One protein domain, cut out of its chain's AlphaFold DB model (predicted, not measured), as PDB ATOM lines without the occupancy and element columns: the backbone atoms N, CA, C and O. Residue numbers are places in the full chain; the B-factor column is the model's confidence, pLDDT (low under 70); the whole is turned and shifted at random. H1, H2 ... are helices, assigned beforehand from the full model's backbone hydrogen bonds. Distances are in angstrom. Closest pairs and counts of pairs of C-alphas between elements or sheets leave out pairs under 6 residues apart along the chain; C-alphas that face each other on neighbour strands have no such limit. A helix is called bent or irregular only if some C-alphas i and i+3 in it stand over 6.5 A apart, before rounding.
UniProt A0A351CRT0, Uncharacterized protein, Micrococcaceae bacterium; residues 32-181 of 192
ATOM      1  N   ARG A  32     113.803 117.958  65.388       95.94
ATOM      2  CA  ARG A  32     114.601 116.747  65.203       95.94
ATOM      3  C   ARG A  32     114.970 116.159  66.567       95.94
ATOM      4  O   ARG A  32     115.502 116.857  67.424       95.94
ATOM      5  N   PHE A  33     114.660 114.876  66.757       96.56
ATOM      6  CA  PHE A  33     114.871 114.135  68.008       96.56
ATOM      7  C   PHE A  33     114.194 114.724  69.253       96.56
ATOM      8  O   PHE A  33     114.508 114.279  70.346       96.56
ATOM      9  N   LEU A  34     113.238 115.653  69.127       97.69
ATOM     10  CA  LEU A  34     112.657 116.351  70.281       97.69
ATOM     11  C   LEU A  34     112.111 115.390  71.351       97.69
ATOM     12  O   LEU A  34     112.432 115.529  72.526       97.69
ATOM     13  N   VAL A  35     111.332 114.385  70.942       97.94
ATOM     14  CA  VAL A  35     110.772 113.388  71.871       97.94
ATOM     15  C   VAL A  35     111.883 112.579  72.540       97.94
ATOM     16  O   VAL A  35     111.896 112.445  73.758       97.94
ATOM     17  N   THR A  36     112.854 112.091  71.763       97.25
ATOM     18  CA  THR A  36     114.012 111.352  72.285       97.25
ATOM     19  C   THR A  36     114.821 112.198  73.268       97.25
ATOM     20  O   THR A  36     115.186 111.716  74.334       97.25
ATOM     21  N   SER A  37     115.056 113.471  72.947       98.19
ATOM     22  CA  SER A  37     115.743 114.429  73.807       98.19
ATOM     23  C   SER A  37     115.009 114.631  75.128       98.19
ATOM     24  O   SER A  37     115.642 114.556  76.173       98.19
ATOM     25  N   LEU A  38     113.686 114.804  75.097       98.50
ATOM     26  CA  LEU A  38     112.878 114.954  76.307       98.50
ATOM     27  C   LEU A  38     112.863 113.679  77.160       98.50
ATOM     28  O   LEU A  38     112.956 113.781  78.378       98.50
ATOM     29  N   ILE A  39     112.796 112.491  76.548       98.44
ATOM     30  CA  ILE A  39     112.880 111.214  77.275       98.44
ATOM     31  C   ILE A  39     114.239 111.085  77.967       98.44
ATOM     32  O   ILE A  39     114.292 110.795  79.158       98.44
ATOM     33  N   ILE A  40     115.338 111.339  77.249       98.12
ATOM     34  CA  ILE A  40     116.688 111.278  77.825       98.12
ATOM     35  C   ILE A  40     116.837 112.316  78.942       98.12
ATOM     36  O   ILE A  40     117.319 111.976  80.021       98.12
ATOM     37  N   ALA A  41     116.373 113.550  78.729       98.25
ATOM     38  CA  ALA A  41     116.407 114.596  79.744       98.25
ATOM     39  C   ALA A  41     115.588 114.215  80.989       98.25
ATOM     40  O   ALA A  41     116.025 114.461  82.108       98.25
ATOM     41  N   ALA A  42     114.427 113.577  80.813       98.50
ATOM     42  CA  ALA A  42     113.614 113.086  81.920       98.50
ATOM     43  C   ALA A  42     114.329 111.975  82.701       98.50
ATOM     44  O   ALA A  42     114.353 112.019  83.926       98.50
ATOM     45  N   VAL A  43     114.940 111.008  82.009       98.38
ATOM     46  CA  VAL A  43     115.675 109.901  82.642       98.38
ATOM     47  C   VAL A  43     116.886 110.417  83.414       98.38
ATOM     48  O   VAL A  43     117.067 110.052  84.572       98.38
ATOM     49  N   LEU A  44     117.693 111.292  82.808       97.75
ATOM     50  CA  LEU A  44     118.862 111.881  83.464       97.75
ATOM     51  C   LEU A  44     118.453 112.788  84.631       97.75
ATOM     52  O   LEU A  44     119.005 112.670  85.721       97.75
ATOM     53  N   GLY A  45     117.443 113.641  84.434       97.94
ATOM     54  CA  GLY A  45     116.894 114.501  85.482       97.94
ATOM     55  C   GLY A  45     116.352 113.706  86.668       97.94
ATOM     56  O   GLY A  45     116.731 113.973  87.804       97.94
ATOM     57  N   ALA A  46     115.530 112.683  86.421       97.62
ATOM     58  CA  ALA A  46     115.001 111.813  87.470       97.62
ATOM     59  C   ALA A  46     116.110 111.010  88.168       97.62
ATOM     60  O   ALA A  46     116.110 110.907  89.393       97.62
ATOM     61  N   GLY A  47     117.081 110.494  87.407       96.75
ATOM     62  CA  GLY A  47     118.231 109.767  87.946       96.75
ATOM     63  C   GLY A  47     119.107 110.623  88.863       96.75
ATOM     64  O   GLY A  47     119.607 110.128  89.870       96.75
ATOM     65  N   SER A  48     119.250 111.917  88.566       96.56
ATOM     66  CA  SER A  48     119.998 112.868  89.399       96.56
ATOM     67  C   SER A  48     119.163 113.511  90.515       96.56
ATOM     68  O   SER A  48     119.732 114.057  91.459       96.56
ATOM     69  N   ALA A  49     117.830 113.438  90.462       97.31
ATOM     70  CA  ALA A  49     116.951 114.113  91.422       97.31
ATOM     71  C   ALA A  49     117.163 113.644  92.868       97.31
ATOM     72  O   ALA A  49     117.062 114.451  93.790       97.31
ATOM     73  N   TYR A  50     117.507 112.368  93.077       97.19
ATOM     74  CA  TYR A  50     117.820 111.849  94.411       97.19
ATOM     75  C   TYR A  50     118.979 112.614  95.062       97.19
ATOM     76  O   TYR A  50     118.860 113.045  96.206       97.19
ATOM     77  N   GLN A  51     120.065 112.848  94.318       97.06
ATOM     78  CA  GLN A  51     121.212 113.603  94.818       97.06
ATOM     79  C   GLN A  51     120.814 115.035  95.185       97.06
ATOM     80  O   GLN A  51     121.174 115.504  96.259       97.06
ATOM     81  N   LEU A  52     120.023 115.704  94.339       98.00
ATOM     82  CA  LEU A  52     119.514 117.043  94.636       98.00
ATOM     83  C   LEU A  52     118.719 117.072  95.950       98.00
ATOM     84  O   LEU A  52     118.945 117.943  96.785       98.00
ATOM     85  N   ILE A  53     117.799 116.121  96.136       98.31
ATOM     86  CA  ILE A  53     116.931 116.052  97.319       98.31
ATOM     87  C   ILE A  53     117.752 115.794  98.585       98.31
ATOM     88  O   ILE A  53     117.551 116.480  99.585       98.31
ATOM     89  N   VAL A  54     118.684 114.837  98.541       98.06
ATOM     90  CA  VAL A  54     119.542 114.503  99.687       98.06
ATOM     91  C   VAL A  54     120.422 115.690 100.063       98.06
ATOM     92  O   VAL A  54     120.377 116.131 101.207       98.06
ATOM     93  N   THR A  55     121.143 116.272  99.100       97.12
ATOM     94  CA  THR A  55     122.024 117.418  99.364       97.12
ATOM     95  C   THR A  55     121.238 118.631  99.866       97.12
ATOM     96  O   THR A  55     121.670 119.302 100.800       97.12
ATOM     97  N   ALA A  56     120.054 118.910  99.310       98.06
ATOM     98  CA  ALA A  56     119.208 119.992  99.804       98.06
ATOM     99  C   ALA A  56     118.716 119.730 101.235       98.06
ATOM    100  O   ALA A  56     118.710 120.647 102.049       98.06
ATOM    101  N   SER A  57     118.348 118.487 101.565       97.69
ATOM    102  CA  SER A  57     117.937 118.108 102.920       97.69
ATOM    103  C   SER A  57     119.076 118.263 103.931       97.69
ATOM    104  O   SER A  57     118.849 118.784 105.021       97.69
ATOM    105  N   GLU A  58     120.291 117.835 103.579       97.25
ATOM    106  CA  GLU A  58     121.491 117.978 104.419       97.25
ATOM    107  C   GLU A  58     121.825 119.450 104.687       97.25
ATOM    108  O   GLU A  58     122.173 119.818 105.808       97.25
ATOM    109  N   LEU A  59     121.660 120.304 103.673       97.31
ATOM    110  CA  LEU A  59     121.903 121.746 103.754       97.31
ATOM    111  C   LEU A  59     120.690 122.553 104.248       97.31
ATOM    112  O   LEU A  59     120.759 123.779 104.295       97.31
ATOM    113  N   GLN A  60     119.582 121.893 104.603       97.50
ATOM    114  CA  GLN A  60     118.327 122.527 105.029       97.50
ATOM    115  C   GLN A  60     117.753 123.535 104.007       97.50
ATOM    116  O   GLN A  60     117.126 124.532 104.368       97.50
ATOM    117  N   VAL A  61     117.937 123.269 102.712       98.19
ATOM    118  CA  VAL A  61     117.435 124.087 101.598       98.19
ATOM    119  C   VAL A  61     116.095 123.550 101.098       98.19
ATOM    120  O   VAL A  61     115.909 122.351 100.893       98.19
ATOM    121  N   GLN A  62     115.142 124.448 100.839       98.19
ATOM    122  CA  GLN A  62     113.866 124.071 100.233       98.19
ATOM    123  C   GLN A  62     114.066 123.665  98.764       98.19
ATOM    124  O   GLN A  62     114.361 124.502  97.912       98.19
ATOM    125  N   VAL A  63     113.845 122.384  98.453       98.31
ATOM    126  CA  VAL A  63     114.063 121.823  97.106       98.31
ATOM    127  C   VAL A  63     113.239 122.538  96.036       98.31
ATOM    128  O   VAL A  63     113.752 122.812  94.957       98.31
ATOM    129  N   LEU A  64     111.969 122.850  96.316       98.44
ATOM    130  CA  LEU A  64     111.061 123.425  95.320       98.44
ATOM    131  C   LEU A  64     111.521 124.802  94.799       98.44
ATOM    132  O   LEU A  64     111.737 124.910  93.591       98.44
ATOM    133  N   PRO A  65     111.687 125.845  95.636       98.56
ATOM    134  CA  PRO A  65     112.168 127.136  95.148       98.56
ATOM    135  C   PRO A  65     113.573 127.035  94.554       98.56
ATOM    136  O   PRO A  65     113.849 127.675  93.545       98.56
ATOM    137  N   HIS A  66     114.430 126.172  95.099       98.62
ATOM    138  CA  HIS A  66     115.768 125.977  94.560       98.62
ATOM    139  C   HIS A  66     115.751 125.387  93.139       98.62
ATOM    140  O   HIS A  66     116.419 125.895  92.238       98.62
ATOM    141  N   LEU A  67     114.935 124.357  92.904       98.62
ATOM    142  CA  LEU A  67     114.747 123.756  91.584       98.62
ATOM    143  C   LEU A  67     114.101 124.742  90.600       98.62
ATOM    144  O   LEU A  67     114.514 124.809  89.445       98.62
ATOM    145  N   LEU A  68     113.110 125.522  91.044       98.69
ATOM    146  CA  LEU A  68     112.451 126.535  90.214       98.69
ATOM    147  C   LEU A  68     113.397 127.678  89.832       98.69
ATOM    148  O   LEU A  68     113.387 128.117  88.683       98.69
ATOM    149  N   ALA A  69     114.239 128.140  90.755       98.62
ATOM    150  CA  ALA A  69     115.240 129.156  90.459       98.62
ATOM    151  C   ALA A  69     116.208 128.648  89.380       98.62
ATOM    152  O   ALA A  69     116.367 129.299  88.349       98.62
ATOM    153  N   ASN A  70     116.732 127.428  89.543       98.50
ATOM    154  CA  ASN A  70     117.594 126.772  88.556       98.50
ATOM    155  C   ASN A  70     116.883 126.485  87.219       98.50
ATOM    156  O   ASN A  70     117.506 126.535  86.160       98.50
ATOM    157  N   PHE A  71     115.569 126.251  87.223       98.62
ATOM    158  CA  PHE A  71     114.777 126.138  85.995       98.62
ATOM    159  C   PHE A  71     114.812 127.427  85.169       98.62
ATOM    160  O   PHE A  71     114.928 127.373  83.939       98.62
ATOM    161  N   PHE A  72     114.762 128.581  85.839       98.56
ATOM    162  CA  PHE A  72     114.831 129.891  85.201       98.56
ATOM    163  C   PHE A  72     116.250 130.328  84.807       98.56
ATOM    164  O   PHE A  72     116.399 131.295  84.057       98.56
ATOM    165  N   VAL A  73     117.295 129.576  85.176       96.56
ATOM    166  CA  VAL A  73     118.679 129.737  84.671       96.56
ATOM    167  C   VAL A  73     118.795 129.216  83.224       96.56
ATOM    168  O   VAL A  73     119.800 128.667  82.797       96.56
ATOM    169  N   PHE A  74     117.760 129.404  82.406       97.94
ATOM    170  CA  PHE A  74     117.706 128.957  81.012       97.94
ATOM    171  C   PHE A  74     118.727 129.670  80.105       97.94
ATOM    172  O   PHE A  74     119.166 129.110  79.097       97.94
ATOM    173  N   TRP A  75     119.138 130.892  80.457       97.62
ATOM    174  CA  TRP A  75     120.202 131.607  79.746       97.62
ATOM    175  C   TRP A  75     121.498 130.806  79.650       97.62
ATOM    176  O   TRP A  75     122.215 130.942  78.664       97.62
ATOM    177  N   GLU A  76     121.793 129.974  80.645       97.44
ATOM    178  CA  GLU A  76     123.048 129.250  80.708       97.44
ATOM    179  C   GLU A  76     123.103 128.098  79.695       97.44
ATOM    180  O   GLU A  76     123.988 128.137  78.838       97.44
ATOM    181  N   PRO A  77     122.157 127.134  79.651       97.88
ATOM    182  CA  PRO A  77     122.188 126.105  78.622       97.88
ATOM    183  C   PRO A  77     122.031 126.703  77.219       97.88
ATOM    184  O   PRO A  77     122.674 126.232  76.277       97.88
ATOM    185  N   LEU A  78     121.244 127.777  77.071       98.31
ATOM    186  CA  LEU A  78     121.150 128.530  75.821       98.31
ATOM    187  C   LEU A  78     122.516 129.061  75.372       98.31
ATOM    188  O   LEU A  78     122.905 128.862  74.223       98.31
ATOM    189  N   PHE A  79     123.235 129.756  76.251       98.25
ATOM    190  CA  PHE A  79     124.522 130.355  75.920       98.25
ATOM    191  C   PHE A  79     125.600 129.291  75.702       98.25
ATOM    192  O   PHE A  79     126.343 129.334  74.726       98.25
ATOM    193  N   VAL A  80     125.677 128.304  76.585       98.25
ATOM    194  CA  VAL A  80     126.756 127.317  76.585       98.25
ATOM    195  C   VAL A  80     126.577 126.319  75.444       98.25
ATOM    196  O   VAL A  80     127.496 126.126  74.654       98.25
ATOM    197  N   PHE A  81     125.392 125.729  75.291       98.44
ATOM    198  CA  PHE A  81     125.162 124.674  74.295       98.44
ATOM    199  C   PHE A  81     124.471 125.200  73.044       98.44
ATOM    200  O   PHE A  81     124.889 124.893  71.930       98.44
ATOM    201  N   GLY A  82     123.451 126.040  73.213       97.62
ATOM    202  CA  GLY A  82     122.760 126.669  72.085       97.62
ATOM    203  C   GLY A  82     123.637 127.661  71.316       97.62
ATOM    204  O   GLY A  82     123.371 127.940  70.150       97.62
ATOM    205  N   TRP A  83     124.708 128.173  71.925       97.88
ATOM    206  CA  TRP A  83     125.605 129.124  71.282       97.88
ATOM    207  C   TRP A  83     127.058 128.647  71.236       97.88
ATOM    208  O   TRP A  83     127.500 128.272  70.149       97.88
ATOM    209  N   LEU A  84     127.799 128.625  72.352       98.00
ATOM    210  CA  LEU A  84     129.242 128.331  72.334       98.00
ATOM    211  C   LEU A  84     129.537 126.970  71.696       98.00
ATOM    212  O   LEU A  84     130.283 126.921  70.719       98.00
ATOM    213  N   TYR A  85     128.886 125.897  72.158       98.69
ATOM    214  CA  TYR A  85     129.077 124.557  71.604       98.69
ATOM    215  C   TYR A  85     128.852 124.533  70.088       98.69
ATOM    216  O   TYR A  85     129.736 124.125  69.340       98.69
ATOM    217  N   LEU A  86     127.702 125.023  69.606       98.44
ATOM    218  CA  LEU A  86     127.376 125.001  68.174       98.44
ATOM    219  C   LEU A  86     128.311 125.887  67.338       98.44
ATOM    220  O   LEU A  86     128.579 125.590  66.172       98.44
ATOM    221  N   ARG A  87     128.817 126.994  67.898       97.81
ATOM    222  CA  ARG A  87     129.833 127.814  67.223       97.81
ATOM    223  C   ARG A  87     131.164 127.072  67.139       97.81
ATOM    224  O   ARG A  87     131.804 127.108  66.090       97.81
ATOM    225  N   TRP A  88     131.575 126.407  68.216       98.44
ATOM    226  CA  TRP A  88     132.849 125.695  68.267       98.44
ATOM    227  C   TRP A  88     132.794 124.470  67.362       98.44
ATOM    228  O   TRP A  88     133.746 124.212  66.635       98.44
ATOM    229  N   GLU A  89     131.651 123.783  67.323       98.56
ATOM    230  CA  GLU A  89     131.401 122.653  66.429       98.56
ATOM    231  C   GLU A  89     131.514 123.084  64.970       98.56
ATOM    232  O   GLU A  89     132.159 122.405  64.176       98.56
ATOM    233  N   ARG A  90     130.970 124.251  64.614       97.44
ATOM    234  CA  ARG A  90     131.110 124.779  63.255       97.44
ATOM    235  C   ARG A  90     132.553 125.150  62.902       97.44
ATOM    236  O   ARG A  90     132.938 124.988  61.749       97.44
ATOM    237  N   ALA A  91     133.318 125.692  63.848       98.19
ATOM    238  CA  ALA A  91     134.676 126.169  63.592       98.19
ATOM    239  C   ALA A  91     135.726 125.045  63.603       98.19
ATOM    240  O   ALA A  91     136.665 125.076  62.813       98.19
ATOM    241  N   PHE A  92     135.568 124.064  64.493       98.38
ATOM    242  CA  PHE A  92     136.605 123.081  64.821       98.38
ATOM    243  C   PHE A  92     136.113 121.626  64.775       98.38
ATOM    244  O   PHE A  92     136.909 120.704  64.930       98.38
ATOM    245  N   GLY A  93     134.817 121.393  64.557       98.19
ATOM    246  CA  GLY A  93     134.201 120.069  64.622       98.19
ATOM    247  C   GLY A  93     133.699 119.698  66.021       98.19
ATOM    248  O   GLY A  93     133.995 120.351  67.023       98.19
ATOM    249  N   TRP A  94     132.908 118.624  66.087       97.62
ATOM    250  CA  TRP A  94     132.159 118.244  67.292       97.62
ATOM    251  C   TRP A  94     133.056 117.854  68.474       97.62
ATOM    252  O   TRP A  94     132.719 118.148  69.621       97.62
ATOM    253  N   LEU A  95     134.201 117.214  68.209       97.94
ATOM    254  CA  LEU A  95     135.094 116.740  69.265       97.94
ATOM    255  C   LEU A  95     135.824 117.911  69.954       97.94
ATOM    256  O   LEU A  95     135.705 118.016  71.174       97.94
ATOM    257  N   PRO A  96     136.479 118.855  69.243       98.38
ATOM    258  CA  PRO A  96     137.014 120.058  69.888       98.38
ATOM    259  C   PRO A  96     135.947 120.910  70.581       98.38
ATOM    260  O   PRO A  96     136.221 121.485  71.630       98.38
ATOM    261  N   ALA A  97     134.721 120.957  70.047       98.56
ATOM    262  CA  ALA A  97     133.624 121.697  70.666       98.56
ATOM    263  C   ALA A  97     133.299 121.211  72.082       98.56
ATOM    264  O   ALA A  97     133.050 122.039  72.957       98.56
ATOM    265  N   ILE A  98     133.362 119.897  72.329       98.62
ATOM    266  CA  ILE A  98     133.160 119.312  73.662       98.62
ATOM    267  C   ILE A  98     134.176 119.881  74.662       98.62
ATOM    268  O   ILE A  98     133.793 120.394  75.716       98.62
ATOM    269  N   PHE A  99     135.465 119.856  74.313       98.44
ATOM    270  CA  PHE A  99     136.529 120.346  75.193       98.44
ATOM    271  C   PHE A  99     136.474 121.860  75.380       98.44
ATOM    272  O   PHE A  99     136.545 122.347  76.504       98.44
ATOM    273  N   LEU A 100     136.304 122.617  74.295       98.62
ATOM    274  CA  LEU A 100     136.262 124.076  74.348       98.62
ATOM    275  C   LEU A 100     135.035 124.594  75.115       98.62
ATOM    276  O   LEU A 100     135.129 125.618  75.789       98.62
ATOM    277  N   THR A 101     133.900 123.891  75.050       98.56
ATOM    278  CA  THR A 101     132.705 124.222  75.846       98.56
ATOM    279  C   THR A 101     132.947 123.945  77.327       98.56
ATOM    280  O   THR A 101     132.679 124.810  78.153       98.56
ATOM    281  N   SER A 102     133.520 122.784  77.666       98.25
ATOM    282  CA  SER A 102     133.900 122.437  79.042       98.25
ATOM    283  C   SER A 102     134.884 123.447  79.647       98.25
ATOM    284  O   SER A 102     134.645 123.968  80.736       98.25
ATOM    285  N   ILE A 103     135.946 123.795  78.913       98.12
ATOM    286  CA  ILE A 103     136.945 124.781  79.348       98.12
ATOM    287  C   ILE A 103     136.309 126.164  79.486       98.12
ATOM    288  O   ILE A 103     136.495 126.817  80.509       98.12
ATOM    289  N   GLY A 104     135.532 126.607  78.492       97.25
ATOM    290  CA  GLY A 104     134.834 127.892  78.544       97.25
ATOM    291  C   GLY A 104     133.892 127.992  79.746       97.25
ATOM    292  O   GLY A 104     133.872 129.016  80.426       97.25
ATOM    293  N   PHE A 105     133.182 126.908  80.058       96.94
ATOM    294  CA  PHE A 105     132.292 126.841  81.211       96.94
ATOM    295  C   PHE A 105     133.041 126.839  82.548       96.94
ATOM    296  O   PHE A 105     132.596 127.474  83.495       96.94
ATOM    297  N   ALA A 106     134.200 126.188  82.655       96.75
ATOM    298  CA  ALA A 106     135.030 126.319  83.854       96.75
ATOM    299  C   ALA A 106     135.551 127.756  84.012       96.75
ATOM    300  O   ALA A 106     135.446 128.351  85.084       96.75
ATOM    301  N   LEU A 107     136.066 128.337  82.923       96.38
ATOM    302  CA  LEU A 107     136.645 129.681  82.912       96.38
ATOM    303  C   LEU A 107     135.632 130.765  83.281       96.38
ATOM    304  O   LEU A 107     136.005 131.691  83.995       96.38
ATOM    305  N   GLN A 108     134.364 130.644  82.867       93.31
ATOM    306  CA  GLN A 108     133.338 131.636  83.224       93.31
ATOM    307  C   GLN A 108     133.125 131.745  84.744       93.31
ATOM    308  O   GLN A 108     132.644 132.768  85.222       93.31
ATOM    309  N   HIS A 109     133.476 130.695  85.492       93.44
ATOM    310  CA  HIS A 109     133.299 130.628  86.937       93.44
ATOM    311  C   HIS A 109     134.568 130.970  87.724       93.44
ATOM    312  O   HIS A 109     134.500 131.154  88.945       93.44
ATOM    313  N   VAL A 110     135.721 131.098  87.061       94.19
ATOM    314  CA  VAL A 110     136.970 131.499  87.716       94.19
ATOM    315  C   VAL A 110     136.805 132.897  88.314       94.19
ATOM    316  O   VAL A 110     136.414 133.841  87.635       94.19
ATOM    317  N   GLY A 111     137.091 133.017  89.612       92.06
ATOM    318  CA  GLY A 111     136.913 134.256  90.375       92.06
ATOM    319  C   GLY A 111     135.520 134.435  90.988       92.06
ATOM    320  O   GLY A 111     135.368 135.285  91.858       92.06
ATOM    321  N   SER A 112     134.530 133.619  90.597       88.81
ATOM    322  CA  SER A 112     133.198 133.589  91.234       88.81
ATOM    323  C   SER A 112     133.061 132.493  92.294       88.81
ATOM    324  O   SER A 112     132.319 132.653  93.258       88.81
ATOM    325  N   VAL A 113     133.806 131.395  92.136       90.38
ATOM    326  CA  VAL A 113     133.866 130.254  93.060       90.38
ATOM    327  C   VAL A 113     135.320 129.779  93.202       90.38
ATOM    328  O   VAL A 113     136.159 130.125  92.359       90.38
ATOM    329  N   PRO A 114     135.661 128.979  94.234       92.44
ATOM    330  CA  PRO A 114     136.987 128.378  94.349       92.44
ATOM    331  C   PRO A 114     137.372 127.584  93.095       92.44
ATOM    332  O   PRO A 114     136.536 126.899  92.505       92.44
ATOM    333  N   LEU A 115     138.652 127.623  92.710       93.81
ATOM    334  CA  LEU A 115     139.134 126.980  91.480       93.81
ATOM    335  C   LEU A 115     138.737 125.493  91.354       93.81
ATOM    336  O   LEU A 115     138.270 125.119  90.280       93.81
ATOM    337  N   PRO A 116     138.827 124.643  92.401       93.56
ATOM    338  CA  PRO A 116     138.373 123.252  92.298       93.56
ATOM    339  C   PRO A 116     136.885 123.114  91.941       93.56
ATOM    340  O   PRO A 116     136.516 122.226  91.176       93.56
ATOM    341  N   VAL A 117     136.036 124.021  92.438       91.56
ATOM    342  CA  VAL A 117     134.599 124.046  92.131       91.56
ATOM    343  C   VAL A 117     134.381 124.465  90.675       91.56
ATOM    344  O   VAL A 117     133.667 123.779  89.948       91.56
ATOM    345  N   ALA A 118     135.070 125.506  90.200       94.06
ATOM    346  CA  ALA A 118     135.007 125.921  88.795       94.06
ATOM    347  C   ALA A 118     135.456 124.799  87.834       94.06
ATOM    348  O   ALA A 118     134.833 124.571  86.798       94.06
ATOM    349  N   LEU A 119     136.500 124.042  88.192       95.00
ATOM    350  CA  LEU A 119     136.933 122.876  87.415       95.00
ATOM    351  C   LEU A 119     135.877 121.758  87.417       95.00
ATOM    352  O   LEU A 119     135.643 121.147  86.374       95.00
ATOM    353  N   SER A 120     135.194 121.527  88.545       93.12
ATOM    354  CA  SER A 120     134.086 120.561  88.620       93.12
ATOM    355  C   SER A 120     132.910 120.948  87.713       93.12
ATOM    356  O   SER A 120     132.345 120.093  87.034       93.12
ATOM    357  N   PHE A 121     132.614 122.246  87.592       94.38
ATOM    358  CA  PHE A 121     131.639 122.758  86.630       94.38
ATOM    359  C   PHE A 121     132.063 122.468  85.190       94.38
ATOM    360  O   PHE A 121     131.248 122.021  84.383       94.38
ATOM    361  N   GLY A 122     133.353 122.618  84.877       96.44
ATOM    362  CA  GLY A 122     133.918 122.182  83.599       96.44
ATOM    363  C   GLY A 122     133.662 120.702  83.306       96.44
ATOM    364  O   GLY A 122     133.297 120.357  82.180       96.44
ATOM    365  N   LEU A 123     133.787 119.824  84.304       95.88
ATOM    366  CA  LEU A 123     133.492 118.395  84.151       95.88
ATOM    367  C   LEU A 123     131.999 118.131  83.904       95.88
ATOM    368  O   LEU A 123     131.665 117.305  83.053       95.88
ATOM    369  N   PHE A 124     131.094 118.864  84.562       94.00
ATOM    370  CA  PHE A 124     129.663 118.795  84.240       94.00
ATOM    371  C   PHE A 124     129.391 119.236  82.800       94.00
ATOM    372  O   PHE A 124     128.731 118.521  82.046       94.00
ATOM    373  N   ALA A 125     129.966 120.362  82.373       97.25
ATOM    374  CA  ALA A 125     129.829 120.841  81.003       97.25
ATOM    375  C   ALA A 125     130.439 119.881  79.973       97.25
ATOM    376  O   ALA A 125     129.916 119.784  78.864       97.25
ATOM    377  N   LEU A 126     131.494 119.137  80.321       98.25
ATOM    378  CA  LEU A 126     132.037 118.066  79.481       98.25
ATOM    379  C   LEU A 126     130.991 116.966  79.262       98.25
ATOM    380  O   LEU A 126     130.698 116.619  78.118       98.25
ATOM    381  N   ALA A 127     130.384 116.466  80.342       97.00
ATOM    382  CA  ALA A 127     129.341 115.445  80.270       97.00
ATOM    383  C   ALA A 127     128.115 115.937  79.481       97.00
ATOM    384  O   ALA A 127     127.635 115.247  78.579       97.00
ATOM    385  N   PHE A 128     127.648 117.160  79.744       97.94
ATOM    386  CA  PHE A 128     126.539 117.765  79.003       97.94
ATOM    387  C   PHE A 128     126.870 117.964  77.526       97.94
ATOM    388  O   PHE A 128     126.021 117.706  76.676       97.94
ATOM    389  N   SER A 129     128.104 118.362  77.204       98.50
ATOM    390  CA  SER A 129     128.553 118.525  75.818       98.50
ATOM    391  C   SER A 129     128.578 117.195  75.077       98.50
ATOM    392  O   SER A 129     128.196 117.151  73.913       98.50
ATOM    393  N   ILE A 130     128.976 116.102  75.738       98.38
ATOM    394  CA  ILE A 130     128.913 114.752  75.164       98.38
ATOM    395  C   ILE A 130     127.458 114.357  74.886       98.38
ATOM    396  O   ILE A 130     127.164 113.854  73.808       98.38
ATOM    397  N   ILE A 131     126.533 114.615  75.813       97.25
ATOM    398  CA  ILE A 131     125.108 114.283  75.642       97.25
ATOM    399  C   ILE A 131     124.477 115.121  74.517       97.25
ATOM    400  O   ILE A 131     123.853 114.586  73.598       97.25
ATOM    401  N   PHE A 132     124.683 116.439  74.543       98.38
ATOM    402  CA  PHE A 132     124.249 117.360  73.487       98.38
ATOM    403  C   PHE A 132     124.853 116.976  72.122       98.38
ATOM    404  O   PHE A 132     124.169 117.016  71.093       98.38
ATOM    405  N   ALA A 133     126.082 116.460  72.186       97.88
ATOM    406  CA  ALA A 133     126.881 115.699  71.231       97.88
ATOM    407  C   ALA A 133     126.174 114.697  70.323       97.88
ATOM    408  O   ALA A 133     126.723 114.321  69.290       97.88
ATOM    409  N   PHE A 134     124.992 114.213  70.694       95.69
ATOM    410  CA  PHE A 134     124.273 113.204  69.917       95.69
ATOM    411  C   PHE A 134     123.133 113.795  69.091       95.69
ATOM    412  O   PHE A 134     122.878 113.336  67.980       95.69
ATOM    413  N   VAL A 135     122.480 114.851  69.581       95.88
ATOM    414  CA  VAL A 135     121.209 115.330  69.010       95.88
ATOM    415  C   VAL A 135     121.213 116.797  68.587       95.88
ATOM    416  O   VAL A 135     120.394 117.155  67.744       95.88
ATOM    417  N   ARG A 136     122.112 117.637  69.134       97.31
ATOM    418  CA  ARG A 136     122.126 119.107  68.947       97.31
ATOM    419  C   ARG A 136     120.755 119.753  69.177       97.31
ATOM    420  O   ARG A 136     120.346 120.672  68.473       97.31
ATOM    421  N   ASN A 137     120.033 119.240  70.164       98.38
ATOM    422  CA  ASN A 137     118.725 119.731  70.553       98.38
ATOM    423  C   ASN A 137     118.777 120.128  72.023       98.38
ATOM    424  O   ASN A 137     119.056 119.287  72.876       98.38
ATOM    425  N   LEU A 138     118.504 121.397  72.321       98.25
ATOM    426  CA  LEU A 138     118.592 121.941  73.674       98.25
ATOM    427  C   LEU A 138     117.618 121.253  74.641       98.25
ATOM    428  O   LEU A 138     117.901 121.187  75.838       98.25
ATOM    429  N   ALA A 139     116.552 120.644  74.104       98.50
ATOM    430  CA  ALA A 139     115.594 119.819  74.834       98.50
ATOM    431  C   ALA A 139     116.224 118.634  75.586       98.50
ATOM    432  O   ALA A 139     115.614 118.118  76.518       98.50
ATOM    433  N   ILE A 140     117.427 118.182  75.193       98.56
ATOM    434  CA  ILE A 140     118.128 117.080  75.877       98.56
ATOM    435  C   ILE A 140     118.718 117.508  77.225       98.56
ATOM    436  O   ILE A 140     119.049 116.666  78.056       98.56
ATOM    437  N   LEU A 141     118.843 118.818  77.441       98.38
ATOM    438  CA  LEU A 141     119.321 119.410  78.682       98.38
ATOM    439  C   LEU A 141     118.161 120.107  79.394       98.38
ATOM    440  O   LEU A 141     117.730 119.680  80.462       98.38
ATOM    441  N   TRP A 142     117.615 121.164  78.800       98.38
ATOM    442  CA  TRP A 142     116.525 121.945  79.381       98.38
ATOM    443  C   TRP A 142     115.205 121.566  78.698       98.38
ATOM    444  O   TRP A 142     115.174 121.553  77.472       98.38
ATOM    445  N   PRO A 143     114.109 121.274  79.426       98.12
ATOM    446  CA  PRO A 143     113.846 121.728  80.794       98.12
ATOM    447  C   PRO A 143     114.029 120.696  81.911       98.12
ATOM    448  O   PRO A 143     113.890 121.060  83.070       98.12
ATOM    449  N   LEU A 144     114.277 119.419  81.614       98.19
ATOM    450  CA  LEU A 144     114.094 118.361  82.623       98.19
ATOM    451  C   LEU A 144     115.379 117.946  83.345       98.19
ATOM    452  O   LEU A 144     115.322 117.560  84.507       98.19
ATOM    453  N   PHE A 145     116.530 118.040  82.680       98.25
ATOM    454  CA  PHE A 145     117.801 117.595  83.248       98.25
ATOM    455  C   PHE A 145     118.613 118.756  83.825       98.25
ATOM    456  O   PHE A 145     119.050 118.708  84.972       98.25
ATOM    457  N   TYR A 146     118.773 119.826  83.044       98.31
ATOM    458  CA  TYR A 146     119.625 120.958  83.390       98.31
ATOM    459  C   TYR A 146     119.241 121.620  84.719       98.31
ATOM    460  O   TYR A 146     120.144 121.847  85.516       98.31
ATOM    461  N   PRO A 147     117.954 121.873  85.036       98.50
ATOM    462  CA  PRO A 147     117.595 122.490  86.316       98.50
ATOM    463  C   PRO A 147     117.959 121.630  87.527       98.50
ATOM    464  O   PRO A 147     118.363 122.159  88.557       98.50
ATOM    465  N   VAL A 148     117.866 120.303  87.395       98.50
ATOM    466  CA  VAL A 148     118.263 119.368  88.456       98.50
ATOM    467  C   VAL A 148     119.777 119.395  88.639       98.50
ATOM    468  O   VAL A 148     120.263 119.550  89.755       98.50
ATOM    469  N   ALA A 149     120.529 119.280  87.543       97.06
ATOM    470  CA  ALA A 149     121.985 119.230  87.599       97.06
ATOM    471  C   ALA A 149     122.610 120.575  88.018       97.06
ATOM    472  O   ALA A 149     123.546 120.598  88.815       97.06
ATOM    473  N   SER A 150     122.053 121.692  87.542       96.75
ATOM    474  CA  SER A 150     122.411 123.046  87.980       96.75
ATOM    475  C   SER A 150     122.075 123.247  89.464       96.75
ATOM    476  O   SER A 150     122.919 123.726  90.218       96.75
ATOM    477  N   GLY A 151     120.928 122.739  89.934       97.56
ATOM    478  CA  GLY A 151     120.593 122.702  91.360       97.56
ATOM    479  C   GLY A 151     121.652 121.987  92.204       97.56
ATOM    480  O   GLY A 151     122.156 122.536  93.177       97.56
ATOM    481  N   ILE A 152     122.091 120.799  91.782       96.06
ATOM    482  CA  ILE A 152     123.178 120.079  92.467       96.06
ATOM    483  C   ILE A 152     124.458 120.926  92.500       96.06
ATOM    484  O   ILE A 152     125.056 121.089  93.564       96.06
ATOM    485  N   GLY A 153     124.865 121.493  91.359       93.88
ATOM    486  CA  GLY A 153     126.074 122.314  91.261       93.88
ATOM    487  C   GLY A 153     126.024 123.569  92.138       93.88
ATOM    488  O   GLY A 153     126.994 123.883  92.827       93.88
ATOM    489  N   THR A 154     124.883 124.260  92.167       95.62
ATOM    490  CA  THR A 154     124.695 125.464  92.989       95.62
ATOM    491  C   THR A 154     124.754 125.136  94.481       95.62
ATOM    492  O   THR A 154     125.529 125.778  95.193       95.62
ATOM    493  N   LEU A 155     124.106 124.063  94.949       95.75
ATOM    494  CA  LEU A 155     124.261 123.593  96.334       95.75
ATOM    495  C   LEU A 155     125.709 123.223  96.676       95.75
ATOM    496  O   LEU A 155     126.216 123.641  97.716       95.75
ATOM    497  N   GLN A 156     126.401 122.497  95.794       90.75
ATOM    498  CA  GLN A 156     127.809 122.118  95.988       90.75
ATOM    499  C   GLN A 156     128.751 123.329  96.049       90.75
ATOM    500  O   GLN A 156     129.801 123.263  96.684       90.75
ATOM    501  N   SER A 157     128.372 124.443  95.420       89.88
ATOM    502  CA  SER A 157     129.093 125.718  95.505       89.88
ATOM    503  C   SER A 157     128.691 126.604  96.689       89.88
ATOM    504  O   SER A 157     129.217 127.706  96.820       89.88
ATOM    505  N   GLY A 158     127.773 126.150  97.550       91.94
ATOM    506  CA  GLY A 158     127.256 126.938  98.675       91.94
ATOM    507  C   GLY A 158     126.230 128.004  98.274       91.94
ATOM    508  O   GLY A 158     125.973 128.925  99.047       91.94
ATOM    509  N   LEU A 159     125.635 127.895  97.083       93.56
ATOM    510  CA  LEU A 159     124.614 128.803  96.561       93.56
ATOM    511  C   LEU A 159     123.222 128.176  96.703       93.56
ATOM    512  O   LEU A 159     122.679 127.578  95.773       93.56
ATOM    513  N   ALA A 160     122.635 128.315  97.890       97.12
ATOM    514  CA  ALA A 160     121.228 127.998  98.108       97.12
ATOM    515  C   ALA A 160     120.341 129.072  97.463       97.12
ATOM    516  O   ALA A 160     120.609 130.261  97.606       97.12
ATOM    517  N   MET A 161     119.274 128.646  96.782       97.81
ATOM    518  CA  MET A 161     118.342 129.552  96.097       97.81
ATOM    519  C   MET A 161     116.950 129.441  96.711       97.81
ATOM    520  O   MET A 161     116.462 128.333  96.950       97.81
ATOM    521  N   GLY A 162     116.328 130.588  96.960       98.19
ATOM    522  CA  GLY A 162     115.004 130.724  97.556       98.19
ATOM    523  C   GLY A 162     113.983 131.348  96.606       98.19
ATOM    524  O   GLY A 162     114.200 131.472  95.402       98.19
ATOM    525  N   TRP A 163     112.836 131.756  97.150       98.31
ATOM    526  CA  TRP A 163     111.755 132.365  96.363       98.31
ATOM    527  C   TRP A 163     112.141 133.707  95.720       98.31
ATOM    528  O   TRP A 163     111.654 134.016  94.632       98.31
ATOM    529  N   ASP A 164     113.054 134.463  96.328       97.88
ATOM    530  CA  ASP A 164     113.573 135.710  95.745       97.88
ATOM    531  C   ASP A 164     114.376 135.444  94.459       97.88
ATOM    532  O   ASP A 164     114.271 136.189  93.477       97.88
ATOM    533  N   ASP A 165     115.117 134.332  94.418       98.06
ATOM    534  CA  ASP A 165     115.836 133.877  93.226       98.06
ATOM    535  C   ASP A 165     114.877 133.354  92.157       98.06
ATOM    536  O   ASP A 165     115.099 133.586  90.970       98.06
ATOM    537  N   VAL A 166     113.773 132.709  92.556       98.62
ATOM    538  CA  VAL A 166     112.698 132.315  91.631       98.62
ATOM    539  C   VAL A 166     112.121 133.547  90.939       98.62
ATOM    540  O   VAL A 166     111.997 133.552  89.715       98.62
ATOM    541  N   LEU A 167     111.802 134.604  91.692       98.25
ATOM    542  CA  LEU A 167     111.275 135.848  91.130       98.25
ATOM    543  C   LEU A 167     112.294 136.512  90.194       98.25
ATOM    544  O   LEU A 167     111.961 136.878  89.065       98.25
ATOM    545  N   SER A 168     113.544 136.629  90.641       97.06
ATOM    546  CA  SER A 168     114.631 137.227  89.856       97.06
ATOM    547  C   SER A 168     114.904 136.441  88.571       97.06
ATOM    548  O   SER A 168     115.039 137.029  87.494       97.06
ATOM    549  N   GLY A 169     114.932 135.112  88.660       97.69
ATOM    550  CA  GLY A 169     115.079 134.202  87.532       97.69
ATOM    551  C   GLY A 169     113.906 134.299  86.561       97.69
ATOM    552  O   GLY A 169     114.123 134.447  85.359       97.69
ATOM    553  N   ALA A 170     112.668 134.293  87.057       98.38
ATOM    554  CA  ALA A 170     111.472 134.430  86.228       98.38
ATOM    555  C   ALA A 170     111.461 135.760  85.458       98.38
ATOM    556  O   ALA A 170     111.151 135.778  84.268       98.38
ATOM    557  N   LEU A 171     111.860 136.865  86.100       98.19
ATOM    558  CA  LEU A 171     112.007 138.163  85.439       98.19
ATOM    559  C   LEU A 171     113.050 138.113  84.318       98.19
ATOM    560  O   LEU A 171     112.771 138.563  83.206       98.19
ATOM    561  N   ILE A 172     114.229 137.530  84.575       97.62
ATOM    562  CA  ILE A 172     115.253 137.328  83.541       97.62
ATOM    563  C   ILE A 172     114.671 136.508  82.390       97.62
ATOM    564  O   ILE A 172     114.760 136.939  81.241       97.62
ATOM    565  N   PHE A 173     114.021 135.384  82.688       98.19
ATOM    566  CA  PHE A 173     113.435 134.494  81.694       98.19
ATOM    567  C   PHE A 173     112.399 135.211  80.818       98.19
ATOM    568  O   PHE A 173     112.466 135.127  79.592       98.19
ATOM    569  N   VAL A 174     111.500 136.008  81.407       98.38
ATOM    570  CA  VAL A 174     110.536 136.832  80.655       98.38
ATOM    571  C   VAL A 174     111.249 137.815  79.727       98.38
ATOM    572  O   VAL A 174     110.884 137.932  78.555       98.38
ATOM    573  N   VAL A 175     112.301 138.491  80.196       98.12
ATOM    574  CA  VAL A 175     113.078 139.405  79.348       98.12
ATOM    575  C   VAL A 175     113.789 138.650  78.219       98.12
ATOM    576  O   VAL A 175     113.829 139.148  77.092       98.12
ATOM    577  N   GLN A 176     114.285 137.432  78.459       97.81
ATOM    578  CA  GLN A 176     114.851 136.584  77.405       97.81
ATOM    579  C   GLN A 176     113.810 136.226  76.336       97.81
ATOM    580  O   GLN A 176     114.100 136.326  75.142       97.81
ATOM    581  N   LEU A 177     112.585 135.876  76.741       97.50
ATOM    582  CA  LEU A 177     111.484 135.622  75.808       97.50
ATOM    583  C   LEU A 177     111.138 136.874  74.988       97.50
ATOM    584  O   LEU A 177     110.949 136.777  73.774       97.50
ATOM    585  N   CYS A 178     111.128 138.056  75.612       97.62
ATOM    586  CA  CYS A 178     110.956 139.328  74.907       97.62
ATOM    587  C   CYS A 178     112.072 139.560  73.877       97.62
ATOM    588  O   CYS A 178     111.779 139.874  72.721       97.62
ATOM    589  N   ILE A 179     113.340 139.358  74.254       97.19
ATOM    590  CA  ILE A 179     114.489 139.463  73.340       97.19
ATOM    591  C   ILE A 179     114.285 138.546  72.133       97.19
ATOM    592  O   ILE A 179     114.352 139.006  70.993       97.19
ATOM    593  N   PHE A 180     113.975 137.273  72.367       96.75
ATOM    594  CA  PHE A 180     113.720 136.319  71.297       96.75
ATOM    595  C   PHE A 180     112.567 136.731  70.396       96.75
ATOM    596  O   PHE A 180     112.699 136.665  69.178       96.75
ATOM    597  N   PHE A 181     111.462 137.201  70.968       95.38
ATOM    598  CA  PHE A 181     110.308 137.653  70.206       95.38
ATOM    599  C   PHE A 181     110.654 138.819  69.269       95.38
ATOM    600  O   PHE A 181     110.363 138.761  68.072       95.38
TER     601      PHE A 181
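Overview. This is residues 32 to 181 of the 192 residues of an uncharacterized protein of Micrococcaceae bacterium (UniProt A0A351CRT0). Two groups of helices make the body: in one, H2, H6 and the arm H1b meet as a triangle, with H7 running along H2, and in the other the helical hairpin H4 and H5 has the arm H3b packed across H4. The bent helix H3 leads from the first group to the second, and residues 136 to 145 lead back from H5 to H6. The printed part has 150 residues with seven named helices, in the order H1 to H7, and no named strand, so its class is all helix. It is compact, with a radius of gyration of the C-alphas of 15.0 A, and spans 44 by 35 by 30 A.

Arrangement. The longest helix by residues is H1, residues 34 to 58, which by its hydrogen bonds was assigned as one helix but is bent: C-alphas 47 and 50 are 6.8 A apart. Its arms, H1a of residues 34 to 47 and H1b of residues 50 to 58, stand at a steep tilt of 41 degrees. H1b touches H6, residues 146 to 156, running the same way at a shallow tilt of 34 degrees, only just short of steep; their closest C-alphas, those of Leu 52 and Ile 152, are 5.2 A apart. H1a and H6 only just touch, only at their ends, with 3 pairs of C-alphas within 8 A; Gly 45 is the one residue of H1a involved, and its C-alpha is 5.9 A from that of Val 148. The hub is H2, residues 63 to 72, which touches H1b, H6 and H7. It stands to H6 at a steep tilt of 61 degrees, opposite ways, with the C-alphas of Phe 71 and Pro 147 closest at 4.6 A. H7, residues 163 to 181, touches H2 at a shallow tilt of 22 degrees, the same way, with the C-alphas of Ala 69 and Val 166 closest at 4.2 A. H6 and H7 are apart. H3, residues 75 to 92, was also assigned as one helix by its hydrogen bonds but is bent: C-alphas 82 and 85 are 6.7 A apart, and its arms are H3a, residues 75 to 82, and H3b, residues 85 to 92. H2 and H3a meet only through their link. H3b touches residues 94 to 101 of H4, residues 94 to 109, at a steep tilt of 54 degrees, opposite ways, the C-alphas of Trp 88 and Ala 97 being closest at 4.7 A. H4 and H5, residues 115 to 135, form a helical hairpin at a shallow tilt of 32 degrees, opposite ways; the C-alphas of Ala 106 and Gly 122 are closest at 4.3 A. H5 and H6 are close but not clearly touching, with the C-alphas of Phe 121 and Gly 153 closest at 7.3 A. The helix packing is part aligned, part crossed. Every O i to N i+4 pair is within hydrogen-bond range in H1a, H1b, H2, H3a, H3b, H6 and H7; in H4 it is 10 of 12 and in H5 15 of 17.

Along the chain. H1a begins at C-alpha 34, (112.657, 116.351, 70.281), and is 19.7 A long from first to last C-alpha; H1b is 12.3 A. H5 measures 31.0 A, from C-alpha 115 at (139.134, 126.980, 91.480) to C-alpha 135. H7 measures 26.7 A and ends at C-alpha 181, (110.308, 137.653, 70.206). H4 measures 23.3 A, H6 15.1 A, H2 14.4 A, H3b 10.2 A and H3a 9.5 A.

Size, cuts and confidence. The two C-alphas farthest apart, those of Gln 60 and Ala 91, are 44.7 A from each other. The printed part has no cut. The links from H1 through to H5 are tight, those from H5 to H6 and from H6 to H7 are short, and no link is long. The mean pLDDT of the printed part is 97.1, and no printed residue is under 70.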